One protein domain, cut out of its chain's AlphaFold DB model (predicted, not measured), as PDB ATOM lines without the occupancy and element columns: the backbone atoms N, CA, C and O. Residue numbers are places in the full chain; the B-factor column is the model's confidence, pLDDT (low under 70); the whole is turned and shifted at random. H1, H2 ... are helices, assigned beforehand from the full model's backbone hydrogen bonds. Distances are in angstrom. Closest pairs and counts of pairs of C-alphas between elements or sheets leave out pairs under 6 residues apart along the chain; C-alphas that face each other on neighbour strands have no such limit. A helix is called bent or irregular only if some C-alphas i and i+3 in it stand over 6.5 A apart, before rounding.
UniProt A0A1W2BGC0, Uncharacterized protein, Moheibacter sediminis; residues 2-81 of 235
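AT A GLANCE: This is residues 2 to 81 of the 235 residues of an uncharacterized protein of Moheibacter sediminis (UniProt A0A1W2BGC0). A helical hairpin, the long kinked H3 with H4 folded back beside it, has the short helix H2 packed across H3 at residues 45 to 52, and the short H1 makes a corner with H2, while the other end of H1, at Phe 7, comes close to Phe 41 of H3. Residues 24 to 38, a long stretch with no named element, lead from H2 to H3, and residues 2 to 6 form a tail that adds to the length. The printed part has 80 residues, with four named helices in the order H1, H2, H3, H4 and no named strand; the class is all helix. It is compact, with a radius of gyration of the C-alphas of 12.6 A and spans of 46 by 22 by 20 A.

IN THESE COORDINATES: H1 is residues 7 to 13, beginning at C-alpha 7 (215.035, 145.763, 263.016). H2 is residues 15 to 23. H3 is residues 39 to 62, 33.2 A long; it is irregular, with C-alphas 44 and 47 7.9 A apart, and has a kink of 55 degrees near residue 47. H4 is residues 66 to 79, 19.8 A long, ending at C-alpha 79 (207.440, 143.872, 273.412).

HOW THE PARTS SIT: H1 and H2 only just touch, only at the corner by their link, with 3 pairs of C-alphas within 8 A; the closest, Ile 11 and Ser 18, are 5.3 A apart. H1 and H3 are close but not clearly touching, the closest C-alphas, Phe 7 and Phe 41, being 6.3 A apart. H2 touches H3 at residues 45 to 52 alone, at a steep tilt of 66 degrees; the closest C-alphas, Leu 21 and Asp 48, are 5.6 A apart. H3 and H4 form a helical hairpin at a shallow tilt of 10 degrees, opposite ways, with the closest C-alphas, Tyr 57 and Ile 69, 5.6 A apart. H4 is apart from H1, and only just from H2, at 8.3 A. Every O i to N i+4 pair is within hydrogen-bond range in H1 and H2, against 17 of 20 in H3 and 8 of 10 in H4.

THE WHOLE: The two C-alphas farthest apart, Asn 2 and Asp 62, are 46.3 A apart. The printed part has no cut. The link from H2 to H3 is long, and those from H1 to H2 and H3 to H4 are tight. The mean pLDDT of the printed part is 91.8, with residues 2 to 4 under 70.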
ATOM      1  N   ASN A   2     209.055 148.964 249.261       37.69
ATOM      2  CA  ASN A   2     209.256 149.214 250.689       37.69
ATOM      3  C   ASN A   2     210.731 148.946 250.977       37.69
ATOM      4  O   ASN A   2     211.126 147.786 251.056       37.69
ATOM      5  N   ASN A   3     211.539 149.991 251.132       44.66
ATOM      6  CA  ASN A   3     212.814 149.839 251.827       44.66
ATOM      7  C   ASN A   3     212.467 149.693 253.310       44.66
ATOM      8  O   ASN A   3     212.426 150.673 254.048       44.66
ATOM      9  N   GLY A   4     212.056 148.485 253.700       60.69
ATOM     10  CA  GLY A   4     211.726 148.177 255.082       60.69
ATOM     11  C   GLY A   4     212.974 148.374 255.928       60.69
ATOM     12  O   GLY A   4     213.982 147.721 255.671       60.69
ATOM     13  N   LEU A   5     212.905 149.288 256.897       77.81
ATOM     14  CA  LEU A   5     213.952 149.463 257.898       77.81
ATOM     15  C   LEU A   5     214.267 148.101 258.520       77.81
ATOM     16  O   LEU A   5     213.353 147.373 258.926       77.81
ATOM     17  N   THR A   6     215.551 147.772 258.619       91.19
ATOM     18  CA  THR A   6     216.016 146.627 259.402       91.19
ATOM     19  C   THR A   6     215.555 146.773 260.854       91.19
ATOM     20  O   THR A   6     215.338 147.885 261.336       91.19
ATOM     21  N   PHE A   7     215.426 145.673 261.601       93.88
ATOM     22  CA  PHE A   7     215.035 145.763 263.016       93.88
ATOM     23  C   PHE A   7     215.994 146.623 263.842       93.88
ATOM     24  O   PHE A   7     215.555 147.349 264.729       93.88
ATOM     25  N   LYS A   8     217.284 146.617 263.499       92.44
ATOM     26  CA  LYS A   8     218.272 147.503 264.113       92.44
ATOM     27  C   LYS A   8     217.947 148.979 263.861       92.44
ATOM     28  O   LYS A   8     217.874 149.750 264.810       92.44
ATOM     29  N   GLU A   9     217.675 149.356 262.613       92.56
ATOM     30  CA  GLU A   9     217.282 150.731 262.277       92.56
ATOM     31  C   GLU A   9     215.939 151.115 262.913       92.56
ATOM     32  O   GLU A   9     215.748 152.268 263.288       92.56
ATOM     33  N   GLN A  10     215.001 150.175 263.070       89.69
ATOM     34  CA  GLN A  10     213.749 150.431 263.793       89.69
ATOM     35  C   GLN A  10     214.012 150.780 265.263       89.69
ATOM     36  O   GLN A  10     213.416 151.727 265.769       89.69
ATOM     37  N   ILE A  11     214.926 150.068 265.930       93.31
ATOM     38  CA  ILE A  11     215.323 150.370 267.312       93.31
ATOM     39  C   ILE A  11     216.018 151.730 267.376       93.31
ATOM     40  O   ILE A  11     215.636 152.566 268.185       93.31
ATOM     41  N   GLU A  12     217.010 151.974 266.519       92.50
ATOM     42  CA  GLU A  12     217.797 153.215 266.527       92.50
ATOM     43  C   GLU A  12     216.943 154.463 266.249       92.50
ATOM     44  O   GLU A  12     217.166 155.510 266.860       92.50
ATOM     45  N   ASN A  13     215.932 154.345 265.382       91.56
ATOM     46  CA  ASN A  13     215.015 155.440 265.062       91.56
ATOM     47  C   ASN A  13     213.901 155.634 266.107       91.56
ATOM     48  O   ASN A  13     213.275 156.696 266.148       91.56
ATOM     49  N   ASP A  14     213.652 154.648 266.972       91.88
ATOM     50  CA  ASP A  14     212.639 154.713 268.022       91.88
ATOM     51  C   ASP A  14     213.288 154.973 269.385       91.88
ATOM     52  O   ASP A  14     213.699 154.065 270.107       91.88
ATOM     53  N   LYS A  15     213.364 156.253 269.759       93.38
ATOM     54  CA  LYS A  15     214.046 156.689 270.984       93.38
ATOM     55  C   LYS A  15     213.567 155.962 272.258       93.38
ATOM     56  O   LYS A  15     214.434 155.551 273.026       93.38
ATOM     57  N   PRO A  16     212.255 155.782 272.514       94.69
ATOM     58  CA  PRO A  16     211.784 154.949 273.624       94.69
ATOM     59  C   PRO A  16     212.293 153.503 273.597       94.69
ATOM     60  O   PRO A  16     212.744 153.007 274.626       94.69
ATOM     61  N   ILE A  17     212.274 152.828 272.441       94.62
ATOM     62  CA  ILE A  17     212.776 151.446 272.340       94.62
ATOM     63  C   ILE A  17     214.292 151.414 272.531       94.62
ATOM     64  O   ILE A  17     214.784 150.606 273.311       94.62
ATOM     65  N   SER A  18     215.033 152.301 271.868       95.81
ATOM     66  CA  SER A  18     216.489 152.412 272.009       95.81
ATOM     67  C   SER A  18     216.902 152.663 273.461       95.81
ATOM     68  O   SER A  18     217.780 151.982 273.986       95.81
ATOM     69  N   ASN A  19     216.223 153.581 274.156       96.06
ATOM     70  CA  ASN A  19     216.481 153.836 275.571       96.06
ATOM     71  C   ASN A  19     216.210 152.606 276.439       96.06
ATOM     72  O   ASN A  19     217.050 152.258 277.272       96.06
ATOM     73  N   LEU A  20     215.082 151.930 276.213       96.81
ATOM     74  CA  LEU A  20     214.755 150.713 276.938       96.81
ATOM     75  C   LEU A  20     215.814 149.639 276.684       96.81
ATOM     76  O   LEU A  20     216.381 149.116 277.635       96.81
ATOM     77  N   LEU A  21     216.112 149.318 275.428       96.62
ATOM     78  CA  LEU A  21     216.955 148.174 275.077       96.62
ATOM     79  C   LEU A  21     218.449 148.426 275.313       96.62
ATOM     80  O   LEU A  21     219.129 147.548 275.837       96.62
ATOM     81  N   TYR A  22     218.968 149.605 274.959       95.19
ATOM     82  CA  TYR A  22     220.409 149.887 275.001       95.19
ATOM     83  C   TYR A  22     220.852 150.605 276.274       95.19
ATOM     84  O   TYR A  22     221.937 150.327 276.781       95.19
ATOM     85  N   ASN A  23     220.018 151.494 276.817       95.06
ATOM     86  CA  ASN A  23     220.365 152.272 278.011       95.06
ATOM     87  C   ASN A  23     219.768 151.694 279.302       95.06
ATOM     88  O   ASN A  23     220.090 152.189 280.384       95.06
ATOM     89  N   ALA A  24     218.918 150.663 279.201       96.19
ATOM     90  CA  ALA A  24     218.154 150.119 280.322       96.19
ATOM     91  C   ALA A  24     217.454 151.228 281.128       96.19
ATOM     92  O   ALA A  24     217.535 151.283 282.358       96.19
ATOM     93  N   ASP A  25     216.796 152.138 280.407       95.50
ATOM     94  CA  ASP A  25     216.048 153.255 280.970       95.50
ATOM     95  C   ASP A  25     214.655 153.329 280.348       95.50
ATOM     96  O   ASP A  25     214.471 153.056 279.165       95.50
ATOM     97  N   ILE A  26     213.673 153.710 281.158       94.81
ATOM     98  CA  ILE A  26     212.290 153.869 280.721       94.81
ATOM     99  C   ILE A  26     211.662 155.047 281.447       94.81
ATOM    100  O   ILE A  26     211.765 155.190 282.670       94.81
ATOM    101  N   LYS A  27     210.966 155.900 280.703       92.38
ATOM    102  CA  LYS A  27     210.197 156.989 281.308       92.38
ATOM    103  C   LYS A  27     208.823 156.487 281.714       92.38
ATOM    104  O   LYS A  27     208.175 155.744 280.995       92.38
ATOM    105  N   ILE A  28     208.309 157.007 282.825       89.25
ATOM    106  CA  ILE A  28     206.963 156.668 283.328       89.25
ATOM    107  C   ILE A  28     205.867 156.947 282.283       89.25
ATOM    108  O   ILE A  28     204.853 156.256 282.251       89.25
ATOM    109  N   ALA A  29     206.067 157.968 281.445       87.62
ATOM    110  CA  ALA A  29     205.135 158.367 280.394       87.62
ATOM    111  C   ALA A  29     205.314 157.600 279.071       87.62
ATOM    112  O   ALA A  29     204.574 157.861 278.126       87.62
ATOM    113  N   GLU A  30     206.305 156.710 278.961       88.06
ATOM    114  CA  GLU A  30     206.479 155.894 277.761       88.06
ATOM    115  C   GLU A  30     205.413 154.798 277.716       88.06
ATOM    116  O   GLU A  30     205.251 154.016 278.652       88.06
ATOM    117  N   ASP A  31     204.675 154.769 276.608       86.12
ATOM    118  CA  ASP A  31     203.590 153.829 276.367       86.12
ATOM    119  C   ASP A  31     203.779 153.151 275.006       86.12
ATOM    120  O   ASP A  31     203.850 153.799 273.956       86.12
ATOM    121  N   PHE A  32     203.871 151.824 275.046       91.06
ATOM    122  CA  PHE A  32     204.035 150.970 273.874       91.06
ATOM    123  C   PHE A  32     202.695 150.409 273.374       91.06
ATOM    124  O   PHE A  32     202.675 149.749 272.340       91.06
ATOM    125  N   SER A  33     201.577 150.699 274.050       88.50
ATOM    126  CA  SER A  33     200.263 150.114 273.750       88.50
ATOM    127  C   SER A  33     199.705 150.463 272.372       88.50
ATOM    128  O   SER A  33     199.016 149.655 271.755       88.50
ATOM    129  N   ASN A  34     200.051 151.643 271.861       86.75
ATOM    130  CA  ASN A  34     199.623 152.122 270.548       86.75
ATOM    131  C   ASN A  34     200.547 151.662 269.409       86.75
ATOM    132  O   ASN A  34     200.421 152.137 268.281       86.75
ATOM    133  N   ARG A  35     201.513 150.779 269.694       85.94
ATOM    134  CA  ARG A  35     202.505 150.299 268.729       85.94
ATOM    135  C   ARG A  35     202.276 148.821 268.454       85.94
ATOM    136  O   ARG A  35     202.159 148.015 269.372       85.94
ATOM    137  N   ILE A  36     202.233 148.464 267.174       84.62
ATOM    138  CA  ILE A  36     202.087 147.077 266.733       84.62
ATOM    139  C   ILE A  36     203.464 146.591 266.287       84.62
ATOM    140  O   ILE A  36     203.960 146.999 265.240       84.62
ATOM    141  N   PHE A  37     204.076 145.732 267.097       90.06
ATOM    142  CA  PHE A  37     205.346 145.083 266.778       90.06
ATOM    143  C   PHE A  37     205.094 143.696 266.198       90.06
ATOM    144  O   PHE A  37     204.272 142.951 266.739       90.06
ATOM    145  N   SER A  38     205.803 143.347 265.123       93.06
ATOM    146  CA  SER A  38     205.736 141.996 264.563       93.06
ATOM    147  C   SER A  38     206.374 140.985 265.517       93.06
ATOM    148  O   SER A  38     207.223 141.338 266.340       93.06
ATOM    149  N   GLU A  39     205.977 139.718 265.419       94.69
ATOM    150  CA  GLU A  39     206.553 138.666 266.262       94.69
ATOM    151  C   GLU A  39     208.047 138.467 265.971       94.69
ATOM    152  O   GLU A  39     208.826 138.264 266.897       94.69
ATOM    153  N   GLU A  40     208.485 138.632 264.720       96.06
ATOM    154  CA  GLU A  40     209.900 138.555 264.340       96.06
ATOM    155  C   GLU A  40     210.733 139.664 264.993       96.06
ATOM    156  O   GLU A  40     211.863 139.419 265.417       96.06
ATOM    157  N   PHE A  41     210.177 140.875 265.112       95.81
ATOM    158  CA  PHE A  41     210.836 141.968 265.822       95.81
ATOM    159  C   PHE A  41     210.972 141.651 267.315       95.81
ATOM    160  O   PHE A  41     212.052 141.808 267.882       95.81
ATOM    161  N   LYS A  42     209.896 141.171 267.954       96.81
ATOM    162  CA  LYS A  42     209.919 140.798 269.378       96.81
ATOM    163  C   LYS A  42     210.917 139.675 269.646       96.81
ATOM    164  O   LYS A  42     211.657 139.737 270.624       96.81
ATOM    165  N   GLU A  43     210.972 138.685 268.757       97.75
ATOM    166  CA  GLU A  43     211.930 137.583 268.818       97.75
ATOM    167  C   GLU A  43     213.375 138.088 268.682       97.75
ATOM    168  O   GLU A  43     214.251 137.659 269.435       97.75
ATOM    169  N   TYR A  44     213.619 139.055 267.790       97.56
ATOM    170  CA  TYR A  44     214.925 139.693 267.612       97.56
ATOM    171  C   TYR A  44     215.407 140.414 268.882       97.56
ATOM    172  O   TYR A  44     216.561 140.255 269.273       97.56
ATOM    173  N   ILE A  45     214.528 141.157 269.566       97.25
ATOM    174  CA  ILE A  45     214.896 141.950 270.756       97.25
ATOM    175  C   ILE A  45     214.813 141.182 272.078       97.25
ATOM    176  O   ILE A  45     215.109 141.741 273.133       97.25
ATOM    177  N   LYS A  46     214.369 139.922 272.071       97.56
ATOM    178  CA  LYS A  46     213.890 139.237 273.281       97.56
ATOM    179  C   LYS A  46     214.915 139.179 274.420       97.56
ATOM    180  O   LYS A  46     214.569 139.360 275.587       97.56
ATOM    181  N   ASN A  47     216.186 138.952 274.086       97.44
ATOM    182  CA  ASN A  47     217.262 138.868 275.074       97.44
ATOM    183  C   ASN A  47     217.640 140.253 275.609       97.44
ATOM    184  O   ASN A  47     217.813 140.405 276.817       97.44
ATOM    185  N   ASP A  48     217.706 141.260 274.737       97.62
ATOM    186  CA  ASP A  48     218.002 142.643 275.125       97.62
ATOM    187  C   ASP A  48     216.890 143.210 276.012       97.62
ATOM    188  O   ASP A  48     217.164 143.807 277.053       97.62
ATOM    189  N   LEU A  49     215.629 142.922 275.671       97.88
ATOM    190  CA  LEU A  49     214.470 143.281 276.482       97.88
ATOM    191  C   LEU A  49     214.545 142.652 277.876       97.88
ATOM    192  O   LEU A  49     214.319 143.336 278.873       97.88
ATOM    193  N   TYR A  50     214.881 141.363 277.967       98.19
ATOM    194  CA  TYR A  50     215.006 140.684 279.256       98.19
ATOM    195  C   TYR A  50     216.168 141.229 280.097       98.19
ATOM    196  O   TYR A  50     216.016 141.453 281.299       98.19
ATOM    197  N   ASN A  51     217.318 141.492 279.473       97.81
ATOM    198  CA  ASN A  51     218.479 142.071 280.148       97.81
ATOM    199  C   ASN A  51     218.179 143.481 280.673       97.81
ATOM    200  O   ASN A  51     218.504 143.796 281.821       97.81
ATOM    201  N   SER A  52     217.507 144.299 279.863       97.69
ATOM    202  CA  SER A  52     217.029 145.617 280.265       97.69
ATOM    203  C   SER A  52     216.036 145.533 281.422       97.69
ATOM    204  O   SER A  52     216.233 146.202 282.438       97.69
ATOM    205  N   PHE A  53     215.037 144.645 281.330       97.38
ATOM    206  CA  PHE A  53     214.099 144.390 282.422       97.38
ATOM    207  C   PHE A  53     214.840 144.084 283.722       97.38
ATOM    208  O   PHE A  53     214.590 144.754 284.718       97.38
ATOM    209  N   LYS A  54     215.780 143.128 283.721       96.94
ATOM    210  CA  LYS A  54     216.538 142.780 284.929       96.94
ATOM    211  C   LYS A  54     217.298 143.984 285.477       96.94
ATOM    212  O   LYS A  54     217.229 144.252 286.675       96.94
ATOM    213  N   SER A  55     217.998 144.714 284.612       96.62
ATOM    214  CA  SER A  55     218.764 145.900 285.001       96.62
ATOM    215  C   SER A  55     217.872 146.953 285.669       96.62
ATOM    216  O   SER A  55     218.149 147.382 286.792       96.62
ATOM    217  N   ILE A  56     216.745 147.302 285.038       96.62
ATOM    218  CA  ILE A  56     215.772 148.264 285.570       96.62
ATOM    219  C   ILE A  56     215.147 147.737 286.864       96.62
ATOM    220  O   ILE A  56     215.086 148.470 287.852       96.62
ATOM    221  N   TYR A  57     214.695 146.484 286.873       95.94
ATOM    222  CA  TYR A  57     213.989 145.867 287.990       95.94
ATOM    223  C   TYR A  57     214.842 145.866 289.254       95.94
ATOM    224  O   TYR A  57     214.454 146.478 290.247       95.94
ATOM    225  N   PHE A  58     216.032 145.259 289.213       93.00
ATOM    226  CA  PHE A  58     216.878 145.133 290.401       93.00
ATOM    227  C   PHE A  58     217.400 146.490 290.885       93.00
ATOM    228  O   PHE A  58     217.350 146.762 292.082       93.00
ATOM    229  N   LYS A  59     217.790 147.396 289.974       94.44
ATOM    230  CA  LYS A  59     218.224 148.759 290.334       94.44
ATOM    231  C   LYS A  59     217.137 149.551 291.072       94.44
ATOM    232  O   LYS A  59     217.435 150.341 291.969       94.44
ATOM    233  N   ASN A  60     215.878 149.386 290.670       94.56
ATOM    234  CA  ASN A  60     214.760 150.156 291.219       94.56
ATOM    235  C   ASN A  60     214.042 149.447 292.377       94.56
ATOM    236  O   ASN A  60     213.247 150.084 293.073       94.56
ATOM    237  N   LEU A  61     214.319 148.160 292.614       90.62
ATOM    238  CA  LEU A  61     213.717 147.395 293.705       90.62
ATOM    239  C   LEU A  61     214.222 147.899 295.061       90.62
ATOM    240  O   LEU A  61     213.414 148.210 295.937       90.62
ATOM    241  N   ASP A  62     215.539 148.082 295.191       85.75
ATOM    242  CA  ASP A  62     216.182 148.559 296.423       85.75
ATOM    243  C   ASP A  62     215.778 149.996 296.771       85.75
ATOM    244  O   ASP A  62     215.522 150.329 297.929       85.75
ATOM    245  N   THR A  63     215.651 150.849 295.751       89.69
ATOM    246  CA  THR A  63     215.218 152.247 295.908       89.69
ATOM    247  C   THR A  63     213.699 152.398 296.020       89.69
ATOM    248  O   THR A  63     213.203 153.513 296.186       89.69
ATOM    249  N   LYS A  64     212.949 151.288 295.954       90.19
ATOM    250  CA  LYS A  64     211.479 151.242 295.973       90.19
ATOM    251  C   LYS A  64     210.826 152.143 294.921       90.19
ATOM    252  O   LYS A  64     209.708 152.627 295.116       90.19
ATOM    253  N   ASN A  65     211.490 152.351 293.786       92.88
ATOM    254  CA  ASN A  65     210.945 153.123 292.676       92.88
ATOM    255  C   ASN A  65     209.991 152.255 291.842       92.88
ATOM    256  O   ASN A  65     210.249 151.883 290.695       92.88
ATOM    257  N   TYR A  66     208.862 151.900 292.461       93.31
ATOM    258  CA  TYR A  66     207.878 150.986 291.887       93.31
ATOM    259  C   TYR A  66     207.238 151.529 290.615       93.31
ATOM    260  O   TYR A  66     206.820 150.742 289.776       93.31
ATOM    261  N   THR A  67     207.188 152.847 290.425       94.12
ATOM    262  CA  THR A  67     206.610 153.444 289.217       94.12
ATOM    263  C   THR A  67     207.439 153.121 287.974       94.12
ATOM    264  O   THR A  67     206.864 152.794 286.940       94.12
ATOM    265  N   ILE A  68     208.771 153.140 288.084       95.38
ATOM    266  CA  ILE A  68     209.668 152.743 286.988       95.38
ATOM    267  C   ILE A  68     209.598 151.233 286.741       95.38
ATOM    268  O   ILE A  68     209.512 150.805 285.593       95.38
ATOM    269  N   ILE A  69     209.545 150.422 287.805       95.81
ATOM    270  CA  ILE A  69     209.360 148.968 287.665       95.81
ATOM    271  C   ILE A  69     208.041 148.654 286.947       95.81
ATOM    272  O   ILE A  69     208.004 147.848 286.023       95.81
ATOM    273  N   ILE A  70     206.950 149.307 287.340       95.38
ATOM    274  CA  ILE A  70     205.642 149.120 286.708       95.38
ATOM    275  C   ILE A  70     205.679 149.564 285.240       95.38
ATOM    276  O   ILE A  70     205.076 148.898 284.404       95.38
ATOM    277  N   ALA A  71     206.397 150.640 284.902       95.00
ATOM    278  CA  ALA A  71     206.551 151.074 283.515       95.00
ATOM    279  C   ALA A  71     207.212 149.987 282.648       95.00
ATOM    280  O   ALA A  71     206.671 149.647 281.595       95.00
ATOM    281  N   VAL A  72     208.311 149.373 283.110       95.94
ATOM    282  CA  VAL A  72     208.948 148.279 282.352       95.94
ATOM    283  C   VAL A  72     208.083 147.014 282.321       95.94
ATOM    284  O   VAL A  72     208.029 146.324 281.310       95.94
ATOM    285  N   LEU A  73     207.320 146.719 283.378       95.62
ATOM    286  CA  LEU A  73     206.379 145.593 283.355       95.62
ATOM    287  C   LEU A  73     205.241 145.791 282.348       95.62
ATOM    288  O   LEU A  73     204.803 144.822 281.739       95.62
ATOM    289  N   LYS A  74     204.778 147.027 282.132       94.12
ATOM    290  CA  LYS A  74     203.797 147.334 281.079       94.12
ATOM    291  C   LYS A  74     204.378 147.147 279.684       94.12
ATOM    292  O   LYS A  74     203.696 146.628 278.807       94.12
ATOM    293  N   SER A  75     205.633 147.542 279.458       94.12
ATOM    294  CA  SER A  75     206.251 147.393 278.134       94.12
ATOM    295  C   SER A  75     206.399 145.923 277.723       94.12
ATOM    296  O   SER A  75     206.315 145.606 276.538       94.12
ATOM    297  N   VAL A  76     206.557 145.014 278.692       93.38
ATOM    298  CA  VAL A  76     206.634 143.558 278.471       93.38
ATOM    299  C   VAL A  76     205.391 143.008 277.769       93.38
ATOM    300  O   VAL A  76     205.524 142.108 276.942       93.38
ATOM    301  N   ASP A  77     204.194 143.547 278.011       90.56
ATOM    302  CA  ASP A  77     202.982 143.045 277.349       90.56
ATOM    303  C   ASP A  77     203.040 143.181 275.829       90.56
ATOM    304  O   ASP A  77     202.554 142.298 275.115       90.56
ATOM    305  N   TYR A  78     203.672 144.262 275.370       93.00
ATOM    306  CA  TYR A  78     203.723 144.676 273.973       93.00
ATOM    307  C   TYR A  78     205.001 144.227 273.265       93.00
ATOM    308  O   TYR A  78     204.962 143.949 272.069       93.00
ATOM    309  N   LEU A  79     206.120 144.146 273.988       94.94
ATOM    310  CA  LEU A  79     207.440 143.872 273.412       94.94
ATOM    311  C   LEU A  79     207.918 142.433 273.618       94.94
ATOM    312  O   LEU A  79     208.768 141.974 272.861       94.94
ATOM    313  N   ALA A  80     207.420 141.715 274.628       95.81
ATOM    314  CA  ALA A  80     207.942 140.392 274.951       95.81
ATOM    315  C   ALA A  80     207.192 139.266 274.232       95.81
ATOM    316  O   ALA A  80     205.960 139.237 274.173       95.81
ATOM    317  N   VAL A  81     207.963 138.279 273.786       96.50
ATOM    318  CA  VAL A  81     207.493 136.934 273.437       96.50
ATOM    319  C   VAL A  81     207.218 136.098 274.700       96.50
ATOM    320  O   VAL A  81     207.642 136.439 275.810       96.50
TER     321      VAL A  81